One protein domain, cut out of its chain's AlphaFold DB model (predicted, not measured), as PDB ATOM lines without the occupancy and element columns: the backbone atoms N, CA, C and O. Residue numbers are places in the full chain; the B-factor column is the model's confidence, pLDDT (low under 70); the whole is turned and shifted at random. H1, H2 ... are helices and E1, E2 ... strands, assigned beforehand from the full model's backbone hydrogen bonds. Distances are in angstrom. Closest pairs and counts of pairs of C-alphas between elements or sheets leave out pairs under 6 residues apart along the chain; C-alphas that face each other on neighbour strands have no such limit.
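This is residues 583 to 726 of the 925 residues of a protein of Alexandrium monilatum (UniProt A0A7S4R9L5). Picture a small barrel ringed by six strands, E1, E2, E5, E6, E9 and E10, with three further hairpins, E3 with E4, E7 with E8 and E11 with E12, gathered over one end. The ring is only loosely closed: between E6 and E9 and between E10 and E1 it closes by nearness, without the strands being paired neighbours, while the short helix H1 packs on the outside, nearest to E12. The printed part has 144 residues, with one named helix followed by twelve named strands, H1 and then E1 to E12, and the class is mostly strand. Two antiparallel sheets have four strands each, in the orders E1 E2 E5 E6 and E9 E10 E11 E12, and two antiparallel pairs, E3 E4 and E7 E8, stand beside them. The whole is compact and rounded, with a radius of gyration of the C-alphas of 14.1 A and spans of 37 by 35 by 34 A.

Start at Trp 691, where E9, residues 691 to 694, begins. E10 follows at residues 697 to 704 and is 21.1 A long. Find C-alpha 707 at (303.512, 207.310, 168.269); from there E11, residues 707 to 716, the longest strand by residues, runs 26.1 A and bends by 59 degrees at residue 713. E12, residues 719 to 725, is 19.0 A long and ends at C-alpha 725, (306.545, 212.480, 156.742). For the other four-stranded sheet, look at C-alpha 593, (315.242, 211.528, 146.699), where E1, residues 593 to 599, begins; it is 18.0 A long. E2 is residues 602 to 607, E5 residues 646 to 651 and E6 residues 654 to 659. The two short pairs are E3, residues 617 to 622, with E4, residues 630 to 635, and E7, residues 664 to 667, with E8, residues 675 to 678. H1, residues 583 to 589, is 8.9 A long.

E9, E10, E11 and E12 form a meander, each strand the antiparallel neighbour of the one before, in a strongly twisted sheet. Look for N 692 and O 699 at 2.8 A between E9 and E10, N 700 and O 711 at 2.8 A between E10 and E11, and N 712 and O 723 at 2.9 A between E11 and E12. H1 is on this sheet at a height of 7.4 A, over none of its strands, but only just: 2 of its C-alphas fall on E10 and 2 on E12. Its closest approach to E12 is between the C-alphas of Ala 587 and Val 725, 5.7 A, and every O i to N i+4 pair in H1 is within hydrogen-bond range. The sheet E1 E2 E5 E6 is curled like part of a barrel; N 594 and O 606 are 2.8 A apart in the hairpin of E1 and E2, N 603 and O 646 are 2.9 A apart between E2 and E5, and N 656 and O 649 are 2.8 A apart in the hairpin of E5 and E6. Its edge strands come near the other sheet: the closest C-alphas of E1 and E10, Glu 594 and Lys 697, are 5.4 A apart, and those of E6 and E9, Leu 655 and Trp 691, are 5.0 A apart. The hairpin of E3 and E4 has N 617 and O 635 at 2.8 A, and that of E7 and E8 has N 665 and O 677 at 2.8 A. E4 comes closest to E12 at the C-alphas of Val 633 and Gly 719, 5.2 A, and to E8 at those of Phe 630 and Val 676, 5.5 A. E8 and E12 are apart.

The two farthest C-alphas, of Gly 611 and Ser 683, are 43.0 A apart. The printed part has no cut. The long link is E8 to E9, 12 residues. Mean pLDDT of the printed part is 78.6; residues 583 to 590, 624 to 629 and 702 to 709 are among those under 70.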
ATOM      1  N   ALA A 583     300.047 218.749 153.009       41.88
ATOM      2  CA  ALA A 583     301.290 218.338 153.666       41.88
ATOM      3  C   ALA A 583     301.582 216.830 153.581       41.88
ATOM      4  O   ALA A 583     302.747 216.474 153.685       41.88
ATOM      5  N   GLY A 584     300.604 215.953 153.319       45.22
ATOM      6  CA  GLY A 584     300.916 214.584 152.883       45.22
ATOM      7  C   GLY A 584     301.766 214.601 151.604       45.22
ATOM      8  O   GLY A 584     302.936 214.228 151.612       45.22
ATOM      9  N   ALA A 585     301.216 215.149 150.517       47.28
ATOM     10  CA  ALA A 585     301.920 215.290 149.241       47.28
ATOM     11  C   ALA A 585     303.115 216.266 149.297       47.28
ATOM     12  O   ALA A 585     304.112 216.043 148.619       47.28
ATOM     13  N   ALA A 586     303.048 217.328 150.102       50.75
ATOM     14  CA  ALA A 586     304.068 218.375 150.163       50.75
ATOM     15  C   ALA A 586     305.236 218.040 151.107       50.75
ATOM     16  O   ALA A 586     306.358 218.449 150.821       50.75
ATOM     17  N   ALA A 587     305.031 217.253 152.174       56.22
ATOM     18  CA  ALA A 587     306.146 216.673 152.928       56.22
ATOM     19  C   ALA A 587     306.837 215.575 152.105       56.22
ATOM     20  O   ALA A 587     308.062 215.564 152.039       56.22
ATOM     21  N   LEU A 588     306.071 214.736 151.389       59.47
ATOM     22  CA  LEU A 588     306.622 213.787 150.412       59.47
ATOM     23  C   LEU A 588     307.418 214.499 149.302       59.47
ATOM     24  O   LEU A 588     308.518 214.066 148.962       59.47
ATOM     25  N   ALA A 589     306.919 215.619 148.769       59.97
ATOM     26  CA  ALA A 589     307.646 216.439 147.795       59.97
ATOM     27  C   ALA A 589     308.906 217.097 148.386       59.97
ATOM     28  O   ALA A 589     309.888 217.285 147.669       59.97
ATOM     29  N   ALA A 590     308.912 217.403 149.688       63.84
ATOM     30  CA  ALA A 590     310.062 217.967 150.393       63.84
ATOM     31  C   ALA A 590     311.191 216.953 150.676       63.84
ATOM     32  O   ALA A 590     312.232 217.357 151.194       63.84
ATOM     33  N   CYS A 591     311.019 215.666 150.368       79.56
ATOM     34  CA  CYS A 591     312.076 214.650 150.425       79.56
ATOM     35  C   CYS A 591     312.986 214.750 149.191       79.56
ATOM     36  O   CYS A 591     312.471 214.687 148.070       79.56
ATOM     37  N   ALA A 592     314.311 214.844 149.363       81.12
ATOM     38  CA  ALA A 592     315.249 215.052 148.254       81.12
ATOM     39  C   ALA A 592     315.279 213.926 147.214       81.12
ATOM     40  O   ALA A 592     315.582 214.197 146.056       81.12
ATOM     41  N   LEU A 593     315.045 212.668 147.600       86.00
ATOM     42  CA  LEU A 593     315.242 211.528 146.699       86.00
ATOM     43  C   LEU A 593     313.955 211.074 146.007       86.00
ATOM     44  O   LEU A 593     312.868 211.121 146.581       86.00
ATOM     45  N   GLU A 594     314.088 210.624 144.760       87.88
ATOM     46  CA  GLU A 594     313.012 210.102 143.910       87.88
ATOM     47  C   GLU A 594     313.413 208.789 143.244       87.88
ATOM     48  O   GLU A 594     314.539 208.623 142.775       87.88
ATOM     49  N   VAL A 595     312.469 207.852 143.203       86.69
ATOM     50  CA  VAL A 595     312.618 206.523 142.611       86.69
ATOM     51  C   VAL A 595     312.489 206.628 141.095       86.69
ATOM     52  O   VAL A 595     311.395 206.730 140.543       86.69
ATOM     53  N   VAL A 596     313.631 206.573 140.414       86.81
ATOM     54  CA  VAL A 596     313.718 206.511 138.953       86.81
ATOM     55  C   VAL A 596     313.829 205.045 138.545       86.81
ATOM     56  O   VAL A 596     314.914 204.459 138.552       86.81
ATOM     57  N   THR A 597     312.690 204.432 138.221       80.88
ATOM     58  CA  THR A 597     312.608 203.043 137.744       80.88
ATOM     59  C   THR A 597     313.437 202.851 136.475       80.88
ATOM     60  O   THR A 597     313.278 203.592 135.507       80.88
ATOM     61  N   THR A 598     314.300 201.834 136.457       75.62
ATOM     62  CA  THR A 598     315.127 201.482 135.288       75.62
ATOM     63  C   THR A 598     314.593 200.240 134.577       75.62
ATOM     64  O   THR A 598     314.605 200.179 133.349       75.62
ATOM     65  N   LYS A 599     314.095 199.263 135.346       80.50
ATOM     66  CA  LYS A 599     313.409 198.033 134.913       80.50
ATOM     67  C   LYS A 599     312.396 197.621 136.000       80.50
ATOM     68  O   LYS A 599     312.495 198.117 137.121       80.50
ATOM     69  N   PRO A 600     311.432 196.721 135.739       76.00
ATOM     70  CA  PRO A 600     310.584 196.174 136.801       76.00
ATOM     71  C   PRO A 600     311.430 195.608 137.953       76.00
ATOM     72  O   PRO A 600     312.347 194.828 137.716       76.00
ATOM     73  N   GLY A 601     311.152 196.044 139.186       76.62
ATOM     74  CA  GLY A 601     311.906 195.648 140.382       76.62
ATOM     75  C   GLY A 601     313.324 196.232 140.510       76.62
ATOM     76  O   GLY A 601     314.096 195.764 141.344       76.62
ATOM     77  N   THR A 602     313.723 197.212 139.688       86.69
ATOM     78  CA  THR A 602     315.053 197.853 139.769       86.69
ATOM     79  C   THR A 602     314.990 199.347 139.439       86.69
ATOM     80  O   THR A 602     314.335 199.773 138.486       86.69
ATOM     81  N   PHE A 603     315.677 200.168 140.230       91.25
ATOM     82  CA  PHE A 603     315.585 201.628 140.183       91.25
ATOM     83  C   PHE A 603     316.901 202.304 140.590       91.25
ATOM     84  O   PHE A 603     317.858 201.642 140.987       91.25
ATOM     85  N   ARG A 604     316.948 203.632 140.475       90.94
ATOM     86  CA  ARG A 604     317.935 204.505 141.130       90.94
ATOM     87  C   ARG A 604     317.208 205.501 142.032       90.94
ATOM     88  O   ARG A 604     316.069 205.864 141.733       90.94
ATOM     89  N   LEU A 605     317.862 205.982 143.087       89.81
ATOM     90  CA  LEU A 605     317.398 207.152 143.843       89.81
ATOM     91  C   LEU A 605     318.076 208.409 143.297       89.81
ATOM     92  O   LEU A 605     319.305 208.484 143.278       89.81
ATOM     93  N   ARG A 606     317.283 209.389 142.860       88.06
ATOM     94  CA  ARG A 606     317.757 210.634 142.245       88.06
ATOM     95  C   ARG A 606     317.374 211.857 143.074       88.06
ATOM     96  O   ARG A 606     316.234 211.971 143.501       88.06
ATOM     97  N   SER A 607     318.315 212.774 143.259       85.94
ATOM     98  CA  SER A 607     318.135 214.060 143.935       85.94
ATOM     99  C   SER A 607     317.268 215.022 143.115       85.94
ATOM    100  O   SER A 607     317.571 215.290 141.950       85.94
ATOM    101  N   ASN A 608     316.239 215.598 143.733       80.06
ATOM    102  CA  ASN A 608     315.409 216.682 143.193       80.06
ATOM    103  C   ASN A 608     315.819 218.083 143.715       80.06
ATOM    104  O   ASN A 608     315.198 219.084 143.359       80.06
ATOM    105  N   VAL A 609     316.876 218.169 144.538       74.31
ATOM    106  CA  VAL A 609     317.292 219.398 145.238       74.31
ATOM    107  C   VAL A 609     317.788 220.467 144.263       74.31
ATOM    108  O   VAL A 609     318.635 220.212 143.410       74.31
ATOM    109  N   THR A 610     317.336 221.711 144.421       66.81
ATOM    110  CA  THR A 610     317.795 222.842 143.601       66.81
ATOM    111  C   THR A 610     319.246 223.223 143.915       66.81
ATOM    112  O   THR A 610     319.531 223.753 144.989       66.81
ATOM    113  N   GLY A 611     320.169 223.012 142.971       70.38
ATOM    114  CA  GLY A 611     321.565 223.447 143.082       70.38
ATOM    115  C   GLY A 611     322.551 222.487 142.413       70.38
ATOM    116  O   GLY A 611     322.170 221.684 141.567       70.38
ATOM    117  N   ARG A 612     323.826 222.543 142.824       65.38
ATOM    118  CA  ARG A 612     324.926 221.730 142.255       65.38
ATOM    119  C   ARG A 612     324.745 220.208 142.419       65.38
ATOM    120  O   ARG A 612     325.395 219.452 141.713       65.38
ATOM    121  N   LEU A 613     323.878 219.773 143.335       67.94
ATOM    122  CA  LEU A 613     323.542 218.363 143.580       67.94
ATOM    123  C   LEU A 613     322.154 217.974 143.030       67.94
ATOM    124  O   LEU A 613     321.638 216.904 143.348       67.94
ATOM    125  N   GLY A 614     321.526 218.836 142.224       74.94
ATOM    126  CA  GLY A 614     320.246 218.554 141.580       74.94
ATOM    127  C   GLY A 614     320.396 217.571 140.427       74.94
ATOM    128  O   GLY A 614     321.245 217.743 139.557       74.94
ATOM    129  N   GLY A 615     319.575 216.525 140.412       79.56
ATOM    130  CA  GLY A 615     319.616 215.474 139.400       79.56
ATOM    131  C   GLY A 615     320.731 214.435 139.573       79.56
ATOM    132  O   GLY A 615     320.806 213.544 138.727       79.56
ATOM    133  N   ALA A 616     321.541 214.531 140.635       87.94
ATOM    134  CA  ALA A 616     322.530 213.537 141.067       87.94
ATOM    135  C   ALA A 616     321.867 212.228 141.546       87.94
ATOM    136  O   ALA A 616     320.693 212.236 141.918       87.94
ATOM    137  N   CYS A 617     322.602 211.119 141.573       89.44
ATOM    138  CA  CYS A 617     322.129 209.815 142.049       89.44
ATOM    139  C   CYS A 617     322.759 209.451 143.397       89.44
ATOM    140  O   CYS A 617     323.883 209.852 143.691       89.44
ATOM    141  N   ALA A 618     322.038 208.678 144.210       89.31
ATOM    142  CA  ALA A 618     322.583 208.122 145.441       89.31
ATOM    143  C   ALA A 618     323.477 206.906 145.126       89.31
ATOM    144  O   ALA A 618     322.985 205.912 144.588       89.31
ATOM    145  N   THR A 619     324.763 206.976 145.474       89.81
ATOM    146  CA  THR A 619     325.712 205.851 145.400       89.81
ATOM    147  C   THR A 619     325.996 205.319 146.800       89.81
ATOM    148  O   THR A 619     326.231 206.100 147.726       89.81
ATOM    149  N   ALA A 620     326.030 203.996 146.964       88.62
ATOM    150  CA  ALA A 620     326.563 203.358 148.165       88.62
ATOM    151  C   ALA A 620     328.091 203.205 148.081       88.62
ATOM    152  O   ALA A 620     328.593 202.370 147.330       88.62
ATOM    153  N   VAL A 621     328.828 203.981 148.875       86.81
ATOM    154  CA  VAL A 621     330.300 203.971 148.927       86.81
ATOM    155  C   VAL A 621     330.799 203.367 150.237       86.81
ATOM    156  O   VAL A 621     330.143 203.488 151.274       86.81
ATOM    157  N   HIS A 622     331.962 202.713 150.194       81.25
ATOM    158  CA  HIS A 622     332.603 202.161 151.389       81.25
ATOM    159  C   HIS A 622     333.137 203.291 152.284       81.25
ATOM    160  O   HIS A 622     333.693 204.272 151.787       81.25
ATOM    161  N   ASP A 623     332.979 203.157 153.599       75.06
ATOM    162  CA  ASP A 623     333.471 204.112 154.592       75.06
ATOM    163  C   ASP A 623     333.890 203.380 155.872       75.06
ATOM    164  O   ASP A 623     333.057 202.851 156.604       75.06
ATOM    165  N   GLU A 624     335.194 203.389 156.153       69.44
ATOM    166  CA  GLU A 624     335.803 202.759 157.333       69.44
ATOM    167  C   GLU A 624     335.419 203.448 158.657       69.44
ATOM    168  O   GLU A 624     335.598 202.871 159.727       69.44
ATOM    169  N   SER A 625     334.870 204.669 158.602       62.84
ATOM    170  CA  SER A 625     334.326 205.383 159.763       62.84
ATOM    171  C   SER A 625     332.839 205.101 160.022       62.84
ATOM    172  O   SER A 625     332.331 205.427 161.097       62.84
ATOM    173  N   ALA A 626     332.134 204.461 159.080       60.97
ATOM    174  CA  ALA A 626     330.744 204.050 159.252       60.97
ATOM    175  C   ALA A 626     330.660 202.666 159.919       60.97
ATOM    176  O   ALA A 626     331.303 201.715 159.484       60.97
ATOM    177  N   GLN A 627     329.795 202.509 160.928       57.56
ATOM    178  CA  GLN A 627     329.620 201.236 161.658       57.56
ATOM    179  C   GLN A 627     329.157 200.058 160.774       57.56
ATOM    180  O   GLN A 627     329.306 198.901 161.156       57.56
ATOM    181  N   SER A 628     328.594 200.350 159.600       62.56
ATOM    182  CA  SER A 628     328.161 199.395 158.574       62.56
ATOM    183  C   SER A 628     329.205 199.126 157.479       62.56
ATOM    184  O   SER A 628     328.955 198.306 156.598       62.56
ATOM    185  N   GLY A 629     330.329 199.851 157.462       67.81
ATOM    186  CA  GLY A 629     331.311 199.846 156.370       67.81
ATOM    187  C   GLY A 629     330.849 200.529 155.073       67.81
ATOM    188  O   GLY A 629     331.649 200.696 154.161       67.81
ATOM    189  N   PHE A 630     329.583 200.950 154.966       77.44
ATOM    190  CA  PHE A 630     329.017 201.593 153.774       77.44
ATOM    191  C   PHE A 630     328.046 202.726 154.126       77.44
ATOM    192  O   PHE A 630     327.208 202.576 155.023       77.44
ATOM    193  N   LYS A 631     328.104 203.818 153.355       82.88
ATOM    194  CA  LYS A 631     327.195 204.977 153.429       82.88
ATOM    195  C   LYS A 631     326.648 205.362 152.053       82.88
ATOM    196  O   LYS A 631     327.243 205.037 151.029       82.88
ATOM    197  N   LEU A 632     325.552 206.117 152.035       86.38
ATOM    198  CA  LEU A 632     325.005 206.731 150.822       86.38
ATOM    199  C   LEU A 632     325.522 208.172 150.644       86.38
ATOM    200  O   LEU A 632     325.461 208.982 151.573       86.38
ATOM    201  N   VAL A 633     325.988 208.494 149.436       85.94
ATOM    202  CA  VAL A 633     326.443 209.830 148.993       85.94
ATOM    203  C   VAL A 633     325.758 210.227 147.679       85.94
ATOM    204  O   VAL A 633     325.174 209.372 147.021       85.94
ATOM    205  N   LEU A 634     325.811 211.508 147.287       86.50
ATOM    206  CA  LEU A 634     325.340 211.962 145.969       86.50
ATOM    207  C   LEU A 634     326.502 212.101 144.978       86.50
ATOM    208  O   LEU A 634     327.449 212.840 145.237       86.50
ATOM    209  N   GLU A 635     326.369 211.455 143.823       86.50
ATOM    210  CA  GLU A 635     327.317 211.484 142.701       86.50
ATOM    211  C   GLU A 635     326.576 211.706 141.370       86.50
ATOM    212  O   GLU A 635     325.343 211.708 141.317       86.50
ATOM    213  N   GLU A 636     327.298 211.908 140.267       87.44
ATOM    214  CA  GLU A 636     326.661 212.002 138.948       87.44
ATOM    215  C   GLU A 636     325.995 210.665 138.566       87.44
ATOM    216  O   GLU A 636     326.527 209.586 138.827       87.44
ATOM    217  N   CYS A 637     324.793 210.725 137.983       86.56
ATOM    218  CA  CYS A 637     324.033 209.528 137.615       86.56
ATOM    219  C   CYS A 637     324.678 208.797 136.432       86.56
ATOM    220  O   CYS A 637     324.561 209.247 135.290       86.56
ATOM    221  N   ASP A 638     325.249 207.623 136.682       85.94
ATOM    222  CA  ASP A 638     325.792 206.736 135.656       85.94
ATOM    223  C   ASP A 638     324.874 205.517 135.477       85.94
ATOM    224  O   ASP A 638     324.537 204.802 136.423       85.94
ATOM    225  N   ALA A 639     324.469 205.272 134.228       77.56
ATOM    226  CA  ALA A 639     323.627 204.146 133.835       77.56
ATOM    227  C   ALA A 639     324.281 202.774 134.096       77.56
ATOM    228  O   ALA A 639     323.553 201.789 134.263       77.56
ATOM    229  N   THR A 640     325.613 202.717 134.181       80.69
ATOM    230  CA  THR A 640     326.418 201.502 134.373       80.69
ATOM    231  C   THR A 640     326.886 201.271 135.813       80.69
ATOM    232  O   THR A 640     327.200 200.133 136.160       80.69
ATOM    233  N   HIS A 641     326.867 202.291 136.680       87.56
ATOM    234  CA  HIS A 641     327.412 202.174 138.035       87.56
ATOM    235  C   HIS A 641     326.553 201.274 138.938       87.56
ATOM    236  O   HIS A 641     325.428 201.625 139.308       87.56
ATOM    237  N   ALA A 642     327.094 200.111 139.317       85.19
ATOM    238  CA  ALA A 642     326.366 199.082 140.066       85.19
ATOM    239  C   ALA A 642     325.900 199.559 141.454       85.19
ATOM    240  O   ALA A 642     324.784 199.262 141.863       85.19
ATOM    241  N   GLN A 643     326.704 200.371 142.149       87.62
ATOM    242  CA  GLN A 643     326.374 200.906 143.480       87.62
ATOM    243  C   GLN A 643     325.326 202.038 143.472       87.62
ATOM    244  O   GLN A 643     324.972 202.538 144.538       87.62
ATOM    245  N   GLN A 644     324.834 202.449 142.293       89.69
ATOM    246  CA  GLN A 644     323.668 203.337 142.148       89.69
ATOM    247  C   GLN A 644     322.371 202.574 141.832       89.69
ATOM    248  O   GLN A 644     321.290 203.164 141.882       89.69
ATOM    249  N   LEU A 645     322.457 201.289 141.463       90.12
ATOM    250  CA  LEU A 645     321.294 200.444 141.197       90.12
ATOM    251  C   LEU A 645     320.760 199.869 142.507       90.12
ATOM    252  O   LEU A 645     321.515 199.360 143.332       90.12
ATOM    253  N   LEU A 646     319.444 199.932 142.675       91.38
ATOM    254  CA  LEU A 646     318.731 199.361 143.809       91.38
ATOM    255  C   LEU A 646     317.688 198.364 143.307       91.38
ATOM    256  O   LEU A 646     316.953 198.651 142.357       91.38
ATOM    257  N   HIS A 647     317.610 197.207 143.956       90.81
ATOM    258  CA  HIS A 647     316.684 196.127 143.622       90.81
ATOM    259  C   HIS A 647     315.645 195.972 144.735       90.81
ATOM    260  O   HIS A 647     315.979 196.069 145.916       90.81
ATOM    261  N   THR A 648     314.383 195.742 144.371       90.12
ATOM    262  CA  THR A 648     313.302 195.495 145.340       90.12
ATOM    263  C   THR A 648     312.946 194.015 145.392       90.12
ATOM    264  O   THR A 648     312.487 193.469 144.386       90.12
ATOM    265  N   ALA A 649     313.051 193.400 146.566       87.75
ATOM    266  CA  ALA A 649     312.405 192.124 146.868       87.75
ATOM    267  C   ALA A 649     311.175 192.367 147.765       87.75
ATOM    268  O   ALA A 649     311.223 193.266 148.606       87.75
ATOM    269  N   PRO A 650     310.072 191.611 147.628       83.69
ATOM    270  CA  PRO A 650     309.014 191.606 148.636       83.69
ATOM    271  C   PRO A 650     309.568 191.133 149.986       83.69
ATOM    272  O   PRO A 650     310.306 190.152 150.028       83.69
ATOM    273  N   LEU A 651     309.202 191.815 151.070       80.75
ATOM    274  CA  LEU A 651     309.530 191.420 152.441       80.75
ATOM    275  C   LEU A 651     308.353 191.790 153.348       80.75
ATOM    276  O   LEU A 651     308.036 192.973 153.490       80.75
ATOM    277  N   LEU A 652     307.719 190.792 153.969       74.69
ATOM    278  CA  LEU A 652     306.539 190.959 154.816       74.69
ATOM    279  C   LEU A 652     305.386 191.697 154.096       74.69
ATOM    280  O   LEU A 652     304.805 191.163 153.152       74.69
ATOM    281  N   ASP A 653     305.016 192.904 154.540       66.56
ATOM    282  CA  ASP A 653     304.011 193.772 153.905       66.56
ATOM    283  C   ASP A 653     304.617 194.993 153.184       66.56
ATOM    284  O   ASP A 653     303.901 195.946 152.867       66.56
ATOM    285  N   GLY A 654     305.918 194.955 152.874       79.12
ATOM    286  CA  GLY A 654     306.634 195.986 152.120       79.12
ATOM    287  C   GLY A 654     307.734 195.423 151.213       79.12
ATOM    288  O   GLY A 654     307.624 194.325 150.660       79.12
ATOM    289  N   LEU A 655     308.789 196.215 151.018       87.56
ATOM    290  CA  LEU A 655     309.892 195.951 150.098       87.56
ATOM    291  C   LEU A 655     311.234 196.010 150.833       87.56
ATOM    292  O   LEU A 655     311.567 197.027 151.441       87.56
ATOM    293  N   GLN A 656     312.044 194.963 150.702       92.38
ATOM    294  CA  GLN A 656     313.467 195.026 151.012       92.38
ATOM    295  C   GLN A 656     314.206 195.674 149.837       92.38
ATOM    296  O   GLN A 656     313.996 195.301 148.679       92.38
ATOM    297  N   VAL A 657     315.062 196.656 150.131       93.31
ATOM    298  CA  VAL A 657     315.803 197.428 149.122       93.31
ATOM    299  C   VAL A 657     317.280 197.053 149.171       93.31
ATOM    300  O   VAL A 657     318.004 197.510 150.054       93.31
ATOM    301  N   GLN A 658     317.712 196.228 148.219       92.56
ATOM    302  CA  GLN A 658     319.077 195.717 148.071       92.56
ATOM    303  C   GLN A 658     319.926 196.641 147.185       92.56
ATOM    304  O   GLN A 658     319.430 197.199 146.205       92.56
ATOM    305  N   VAL A 659     321.209 196.795 147.515       90.31
ATOM    306  CA  VAL A 659     322.165 197.664 146.812       90.31
ATOM    307  C   VAL A 659     322.963 196.867 145.777       90.31
ATOM    308  O   VAL A 659     323.883 196.127 146.134       90.31
ATOM    309  N   GLY A 660     322.640 197.037 144.494       86.00
ATOM    310  CA  GLY A 660     323.236 196.291 143.381       86.00
ATOM    311  C   GLY A 660     323.231 194.773 143.606       86.00
ATOM    312  O   GLY A 660     322.410 194.234 144.347       86.00
ATOM    313  N   ASP A 661     324.228 194.087 143.049       81.50
ATOM    314  CA  ASP A 661     324.466 192.656 143.293       81.50
ATOM    315  C   ASP A 661     325.107 192.361 144.676       81.50
ATOM    316  O   ASP A 661     325.561 191.243 144.937       81.50
ATOM    317  N   THR A 662     325.184 193.343 145.588       82.75
ATOM    318  CA  THR A 662     325.730 193.135 146.943       82.75
ATOM    319  C   THR A 662     324.693 192.495 147.865       82.75
ATOM    320  O   THR A 662     323.492 192.640 147.657       82.75
ATOM    321  N   LYS A 663     325.129 191.828 148.941       86.31
ATOM    322  CA  LYS A 663     324.226 191.287 149.979       86.31
ATOM    323  C   LYS A 663     323.842 192.317 151.054       86.31
ATOM    324  O   LYS A 663     323.550 191.933 152.186       86.31
ATOM    325  N   SER A 664     323.868 193.605 150.715       90.31
ATOM    326  CA  SER A 664     323.551 194.707 151.625       90.31
ATOM    327  C   SER A 664     322.298 195.453 151.178       90.31
ATOM    328  O   SER A 664     322.071 195.675 149.990       90.31
ATOM    329  N   CYS A 665     321.493 195.846 152.156       92.38
ATOM    330  CA  CYS A 665     320.188 196.460 152.018       92.38
ATOM    331  C   CYS A 665     320.112 197.776 152.804       92.38
ATOM    332  O   CYS A 665     320.931 198.035 153.689       92.38
ATOM    333  N   LEU A 666     319.130 198.619 152.485       91.81
ATOM    334  CA  LEU A 666     318.871 199.851 153.231       91.81
ATOM    335  C   LEU A 666     318.189 199.530 154.569       91.81
ATOM    336  O   LEU A 666     317.100 198.956 154.580       91.81
ATOM    337  N   ASP A 667     318.811 199.927 155.678       90.44
ATOM    338  CA  ASP A 667     318.287 199.806 157.045       90.44
ATOM    339  C   ASP A 667     318.069 201.205 157.645       90.44
ATOM    340  O   ASP A 667     318.952 202.063 157.577       90.44
ATOM    341  N   SER A 668     316.881 201.450 158.194       86.25
ATOM    342  CA  SER A 668     316.432 202.750 158.714       86.25
ATOM    343  C   SER A 668     316.830 203.041 160.167       86.25
ATOM    344  O   SER A 668     316.475 204.101 160.695       86.25
ATOM    345  N   VAL A 669     317.496 202.098 160.848       84.31
ATOM    346  CA  VAL A 669     317.934 202.206 162.254       84.31
ATOM    347  C   VAL A 669     316.835 202.801 163.151       84.31
ATOM    348  O   VAL A 669     317.025 203.796 163.858       84.31
ATOM    349  N   SER A 670     315.635 202.227 163.052       75.69
ATOM    350  CA  SER A 670     314.429 202.625 163.787       75.69
ATOM    351  C   SER A 670     314.034 204.108 163.635       75.69
ATOM    352  O   SER A 670     313.480 204.702 164.561       75.69
ATOM    353  N   GLY A 671     314.318 204.717 162.480       72.81
ATOM    354  CA  GLY A 671     313.970 206.108 162.161       72.81
ATOM    355  C   GLY A 671     315.053 207.139 162.486       72.81
ATOM    356  O   GLY A 671     314.770 208.336 162.454       72.81
ATOM    357  N   THR A 672     316.277 206.711 162.822       73.88
ATOM    358  CA  THR A 672     317.352 207.622 163.268       73.88
ATOM    359  C   THR A 672     318.342 208.018 162.168       73.88
ATOM    360  O   THR A 672     318.804 209.158 162.153       73.88
ATOM    361  N   GLN A 673     318.663 207.112 161.242       81.88
ATOM    362  CA  GLN A 673     319.614 207.308 160.136       81.88
ATOM    363  C   GLN A 673     319.409 206.218 159.073       81.88
ATOM    364  O   GLN A 673     318.712 205.246 159.339       81.88
ATOM    365  N   VAL A 674     320.040 206.323 157.898       86.62
ATOM    366  CA  VAL A 674     320.066 205.209 156.927       86.62
ATOM    367  C   VAL A 674     321.454 204.593 156.856       86.62
ATOM    368  O   VAL A 674     322.431 205.289 156.584       86.62
ATOM    369  N   LEU A 675     321.524 203.277 157.046       87.44
ATOM    370  CA  LEU A 675     322.718 202.468 156.816       87.44
ATOM    371  C   LEU A 675     322.523 201.560 155.599       87.44
ATOM    372  O   LEU A 675     321.411 201.138 155.285       87.44
ATOM    373  N   VAL A 676     323.629 201.218 154.942       88.50
ATOM    374  CA  VAL A 676     323.697 200.096 153.997       88.50
ATOM    375  C   VAL A 676     324.263 198.909 154.775       88.50
ATOM    376  O   VAL A 676     325.456 198.873 155.058       88.50
ATOM    377  N   TYR A 677     323.402 197.979 155.183       87.38
ATOM    378  CA  TYR A 677     323.707 196.905 156.139       87.38
ATOM    379  C   TYR A 677     323.329 195.533 155.552       87.38
ATOM    380  O   TYR A 677     322.427 195.494 154.719       87.38
ATOM    381  N   PRO A 678     323.961 194.402 155.929       90.50
ATOM    382  CA  PRO A 678     323.574 193.080 155.430       90.50
ATOM    383  C   PRO A 678     322.057 192.825 155.420       90.50
ATOM    384  O   PRO A 678     321.353 193.125 156.387       90.50
ATOM    385  N   CYS A 679     321.554 192.287 154.307       90.38
ATOM    386  CA  CYS A 679     320.136 191.983 154.131       90.38
ATOM    387  C   CYS A 679     319.702 190.867 155.091       90.38
ATOM    388  O   CYS A 679     320.306 189.790 155.106       90.38
ATOM    389  N   TYR A 680     318.649 191.106 155.873       87.69
ATOM    390  CA  TYR A 680     318.046 190.082 156.728       87.69
ATOM    391  C   TYR A 680     317.069 189.193 155.951       87.69
ATOM    392  O   TYR A 680     316.408 189.646 155.018       87.69
ATOM    393  N   ASP A 681     316.962 187.934 156.372       83.62
ATOM    394  CA  ASP A 681     315.948 186.991 155.897       83.62
ATOM    395  C   ASP A 681     314.564 187.299 156.508       83.62
ATOM    396  O   ASP A 681     314.470 187.843 157.613       83.62
ATOM    397  N   GLU A 682     313.483 186.919 155.819       76.88
ATOM    398  CA  GLU A 682     312.107 187.149 156.281       76.88
ATOM    399  C   GLU A 682     311.816 186.500 157.647       76.88
ATOM    400  O   GLU A 682     311.075 187.071 158.448       76.88
ATOM    401  N   SER A 683     312.475 185.383 157.978       71.44
ATOM    402  CA  SER A 683     312.374 184.730 159.294       71.44
ATOM    403  C   SER A 683     312.904 185.566 160.468       71.44
ATOM    404  O   SER A 683     312.530 185.304 161.610       71.44
ATOM    405  N   VAL A 684     313.735 186.583 160.208       75.75
ATOM    406  CA  VAL A 684     314.210 187.556 161.215       75.75
ATOM    407  C   VAL A 684     313.225 188.722 161.373       75.75
ATOM    408  O   VAL A 684     313.221 189.408 162.396       75.75
ATOM    409  N   ALA A 685     312.390 188.961 160.356       68.25
ATOM    410  CA  ALA A 685     311.346 189.982 160.323       68.25
ATOM    411  C   ALA A 685     311.802 191.397 160.761       68.25
ATOM    412  O   ALA A 685     311.039 192.130 161.401       68.25
ATOM    413  N   ASN A 686     313.042 191.795 160.432       79.06
ATOM    414  CA  ASN A 686     313.584 193.113 160.784       79.06
ATOM    415  C   ASN A 686     312.843 194.238 160.037       79.06
ATOM    416  O   ASN A 686     313.098 194.507 158.862       79.06
ATOM    417  N   GLN A 687     311.974 194.941 160.765       76.44
ATOM    418  CA  GLN A 687     311.184 196.067 160.265       76.44
ATOM    419  C   GLN A 687     312.033 197.237 159.750       76.44
ATOM    420  O   GLN A 687     311.563 197.985 158.899       76.44
ATOM    421  N   ASN A 688     313.287 197.398 160.187       85.44
ATOM    422  CA  ASN A 688     314.137 198.497 159.720       85.44
ATOM    423  C   ASN A 688     314.529 198.378 158.234       85.44
ATOM    424  O   ASN A 688     314.922 199.374 157.631       85.44
ATOM    425  N   GLN A 689     314.398 197.189 157.631       90.25
ATOM    426  CA  GLN A 689     314.633 196.958 156.199       90.25
ATOM    427  C   GLN A 689     313.339 196.843 155.373       90.25
ATOM    428  O   GLN A 689     313.407 196.524 154.187       90.25
ATOM    429  N   VAL A 690     312.167 197.106 155.967       86.62
ATOM    430  CA  VAL A 690     310.866 197.073 155.279       86.62
ATOM    431  C   VAL A 690     310.495 198.483 154.819       86.62
ATOM    432  O   VAL A 690     310.134 199.340 155.624       86.62
ATOM    433  N   TRP A 691     310.570 198.734 153.513       87.12
ATOM    434  CA  TRP A 691     310.260 200.030 152.904       87.12
ATOM    435  C   TRP A 691     308.961 199.978 152.096       87.12
ATOM    436  O   TRP A 691     308.638 198.980 151.454       87.12
ATOM    437  N   GLN A 692     308.231 201.087 152.077       83.69
ATOM    438  CA  GLN A 692     307.038 201.303 151.265       83.69
ATOM    439  C   GLN A 692     307.363 202.241 150.097       83.69
ATOM    440  O   GLN A 692     308.031 203.261 150.274       83.69
ATOM    441  N   LEU A 693     306.869 201.926 148.898       80.44
ATOM    442  CA  LEU A 693     307.005 202.789 147.720       80.44
ATOM    443  C   LEU A 693     305.731 203.625 147.542       80.44
ATOM    444  O   LEU A 693     304.731 203.137 147.020       80.44
ATOM    445  N   GLN A 694     305.768 204.890 147.959       73.94
ATOM    446  CA  GLN A 694     304.612 205.794 147.936       73.94
ATOM    447  C   GLN A 694     304.938 207.032 147.092       73.94
ATOM    448  O   GLN A 694     305.918 207.720 147.352       73.94
ATOM    449  N   HIS A 695     304.135 207.324 146.062       74.19
ATOM    450  CA  HIS A 695     304.295 208.505 145.190       74.19
ATOM    451  C   HIS A 695     305.715 208.705 144.601       74.19
ATOM    452  O   HIS A 695     306.166 209.833 144.421       74.19
ATOM    453  N   GLY A 696     306.440 207.616 144.311       77.62
ATOM    454  CA  GLY A 696     307.823 207.682 143.814       77.62
ATOM    455  C   GLY A 696     308.879 207.984 144.888       77.62
ATOM    456  O   GLY A 696     310.026 208.270 144.553       77.62
ATOM    457  N   LYS A 697     308.521 207.907 146.173       84.88
ATOM    458  CA  LYS A 697     309.414 208.039 147.331       84.88
ATOM    459  C   LYS A 697     309.509 206.696 148.067       84.88
ATOM    460  O   LYS A 697     308.512 205.981 148.174       84.88
ATOM    461  N   LEU A 698     310.693 206.364 148.588       86.81
ATOM    462  CA  LEU A 698     310.853 205.286 149.569       86.81
ATOM    463  C   LEU A 698     310.565 205.829 150.967       86.81
ATOM    464  O   LEU A 698     311.228 206.775 151.403       86.81
ATOM    465  N   ILE A 699     309.600 205.215 151.646       84.56
ATOM    466  CA  ILE A 699     309.135 205.571 152.987       84.56
ATOM    467  C   ILE A 699     309.362 204.380 153.914       84.56
ATOM    468  O   ILE A 699     308.888 203.283 153.634       84.56
ATOM    469  N   TRP A 700     310.064 204.586 155.020       86.38
ATOM    470  CA  TRP A 700     310.069 203.660 156.147       86.38
ATOM    471  C   TRP A 700     308.999 204.083 157.163       86.38
ATOM    472  O   TRP A 700     308.767 205.276 157.355       86.38
ATOM    473  N   GLU A 701     308.342 203.131 157.821       78.25
ATOM    474  CA  GLU A 701     307.286 203.381 158.810       78.25
ATOM    475  C   GLU A 701     307.623 202.654 160.117       78.25
ATOM    476  O   GLU A 701     307.979 201.477 160.089       78.25
ATOM    477  N   GLY A 702     307.485 203.314 161.271       67.88
ATOM    478  CA  GLY A 702     307.781 202.656 162.544       67.88
ATOM    479  C   GLY A 702     307.284 203.359 163.803       67.88
ATOM    480  O   GLY A 702     306.890 204.526 163.803       67.88
ATOM    481  N   GLN A 703     307.281 202.598 164.899       61.53
ATOM    482  CA  GLN A 703     306.819 203.019 166.222       61.53
ATOM    483  C   GLN A 703     307.956 203.692 167.000       61.53
ATOM    484  O   GLN A 703     308.956 203.056 167.323       61.53
ATOM    485  N   VAL A 704     307.777 204.968 167.344       58.34
ATOM    486  CA  VAL A 704     308.643 205.709 168.272       58.34
ATOM    487  C   VAL A 704     307.875 206.053 169.554       58.34
ATOM    488  O   VAL A 704     306.659 205.881 169.639       58.34
ATOM    489  N   GLN A 705     308.566 206.587 170.564       46.78
ATOM    490  CA  GLN A 705     307.975 206.915 171.874       46.78
ATOM    491  C   GLN A 705     306.768 207.875 171.814       46.78
ATOM    492  O   GLN A 705     305.937 207.867 172.717       46.78
ATOM    493  N   THR A 706     306.652 208.695 170.765       45.34
ATOM    494  CA  THR A 706     305.554 209.663 170.571       45.34
ATOM    495  C   THR A 706     304.418 209.158 169.670       45.34
ATOM    496  O   THR A 706     303.475 209.903 169.409       45.34
ATOM    497  N   GLY A 707     304.471 207.904 169.206       53.25
ATOM    498  CA  GLY A 707     303.512 207.310 168.269       53.25
ATOM    499  C   GLY A 707     304.192 206.750 167.019       53.25
ATOM    500  O   GLY A 707     305.411 206.598 166.979       53.25
ATOM    501  N   MET A 708     303.415 206.432 165.984       60.66
ATOM    502  CA  MET A 708     303.985 205.979 164.711       60.66
ATOM    503  C   MET A 708     304.399 207.166 163.839       60.66
ATOM    504  O   MET A 708     303.671 208.160 163.765       60.66
ATOM    505  N   ARG A 709     305.550 207.053 163.173       69.62
ATOM    506  CA  ARG A 709     306.097 208.061 162.257       69.62
ATOM    507  C   ARG A 709     306.524 207.415 160.944       69.62
ATOM    508  O   ARG A 709     306.974 206.271 160.927       69.62
ATOM    509  N   GLY A 710     306.382 208.173 159.864       78.50
ATOM    510  CA  GLY A 710     306.921 207.837 158.552       78.50
ATOM    511  C   GLY A 710     308.198 208.618 158.325       78.50
ATOM    512  O   GLY A 710     308.319 209.752 158.784       78.50
ATOM    513  N   TYR A 711     309.136 208.026 157.606       84.44
ATOM    514  CA  TYR A 711     310.415 208.635 157.293       84.44
ATOM    515  C   TYR A 711     310.765 208.379 155.834       84.44
ATOM    516  O   TYR A 711     310.956 207.234 155.426       84.44
ATOM    517  N   CYS A 712     310.867 209.439 155.042       87.62
ATOM    518  CA  CYS A 712     311.409 209.341 153.698       87.62
ATOM    519  C   CYS A 712     312.935 209.453 153.705       87.62
ATOM    520  O   CYS A 712     313.535 210.071 154.589       87.62
ATOM    521  N   LEU A 713     313.548 208.883 152.672       86.00
ATOM    522  CA  LEU A 713     314.956 209.085 152.343       86.00
ATOM    523  C   LEU A 713     315.208 210.533 151.877       86.00
ATOM    524  O   LEU A 713     314.640 210.980 150.876       86.00
ATOM    525  N   ASP A 714     316.078 211.250 152.593       83.56
ATOM    526  CA  ASP A 714     316.503 212.624 152.296       83.56
ATOM    527  C   ASP A 714     318.041 212.707 152.193       83.56
ATOM    528  O   ASP A 714     318.755 211.824 152.675       83.56
ATOM    529  N   MET A 715     318.571 213.735 151.523       77.19
ATOM    530  CA  MET A 715     320.020 213.900 151.307       77.19
ATOM    531  C   MET A 715     320.482 215.306 151.661       77.19
ATOM    532  O   MET A 715     319.898 216.305 151.229       77.19
ATOM    533  N   HIS A 716     321.591 215.394 152.387       68.94
ATOM    534  CA  HIS A 716     322.271 216.645 152.712       68.94
ATOM    535  C   HIS A 716     323.749 216.571 152.300       68.94
ATOM    536  O   HIS A 716     324.266 215.511 151.953       68.94
ATOM    537  N   ALA A 717     324.461 217.701 152.356       61.44
ATOM    538  CA  ALA A 717     325.882 217.769 151.986       61.44
ATOM    539  C   ALA A 717     326.805 216.871 152.843       61.44
ATOM    540  O   ALA A 717     327.947 216.630 152.462       61.44
ATOM    541  N   SER A 718     326.318 216.375 153.985       61.25
ATOM    542  CA  SER A 718     327.004 215.442 154.886       61.25
ATOM    543  C   SER A 718     326.679 213.958 154.648       61.25
ATOM    544  O   SER A 718     327.314 213.114 155.274       61.25
ATOM    545  N   GLY A 719     325.718 213.621 153.777       70.81
ATOM    546  CA  GLY A 719     325.285 212.243 153.502       70.81
ATOM    547  C   GLY A 719     323.763 212.057 153.499       70.81
ATOM    548  O   GLY A 719     323.005 213.032 153.494       70.81
ATOM    549  N   ALA A 720     323.327 210.796 153.493       75.81
ATOM    550  CA  ALA A 720     321.916 210.426 153.608       75.81
ATOM    551  C   ALA A 720     321.356 210.605 155.023       75.81
ATOM    552  O   ALA A 720     322.055 210.430 156.022       75.81
ATOM    553  N   SER A 721     320.065 210.909 155.090       80.69
ATOM    554  CA  SER A 721     319.305 211.095 156.322       80.69
ATOM    555  C   SER A 721     317.866 210.590 156.161       80.69
ATOM    556  O   SER A 721     317.416 210.229 155.069       80.69
ATOM    557  N   LEU A 722     317.143 210.543 157.279       83.12
ATOM    558  CA  LEU A 722     315.710 210.272 157.314       83.12
ATOM    559  C   LEU A 722     314.949 211.545 157.670       83.12
ATOM    560  O   LEU A 722     315.306 212.247 158.618       83.12
ATOM    561  N   LYS A 723     313.876 211.819 156.930       84.00
ATOM    562  CA  LYS A 723     313.020 212.990 157.123       84.00
ATOM    563  C   LYS A 723     311.589 212.578 157.391       84.00
ATOM    564  O   LYS A 723     311.007 211.807 156.635       84.00
ATOM    565  N   GLU A 724     311.038 213.097 158.482       78.56
ATOM    566  CA  GLU A 724     309.697 212.755 158.939       78.56
ATOM    567  C   GLU A 724     308.624 213.185 157.924       78.56
ATOM    568  O   GLU A 724     308.619 214.322 157.444       78.56
ATOM    569  N   VAL A 725     307.704 212.270 157.617       71.06
ATOM    570  CA  VAL A 725     306.545 212.480 156.742       71.06
ATOM    571  C   VAL A 725     305.260 211.948 157.396       71.06
ATOM    572  O   VAL A 725     305.314 210.989 158.172       71.06
ATOM    573  N   PRO A 726     304.082 212.522 157.082       61.12
ATOM    574  CA  PRO A 726     302.802 211.965 157.510       61.12
ATOM    575  C   PRO A 726     302.570 210.574 156.900       61.12
ATOM    576  O   PRO A 726     302.658 210.418 155.683       61.12
TER     577      PRO A 726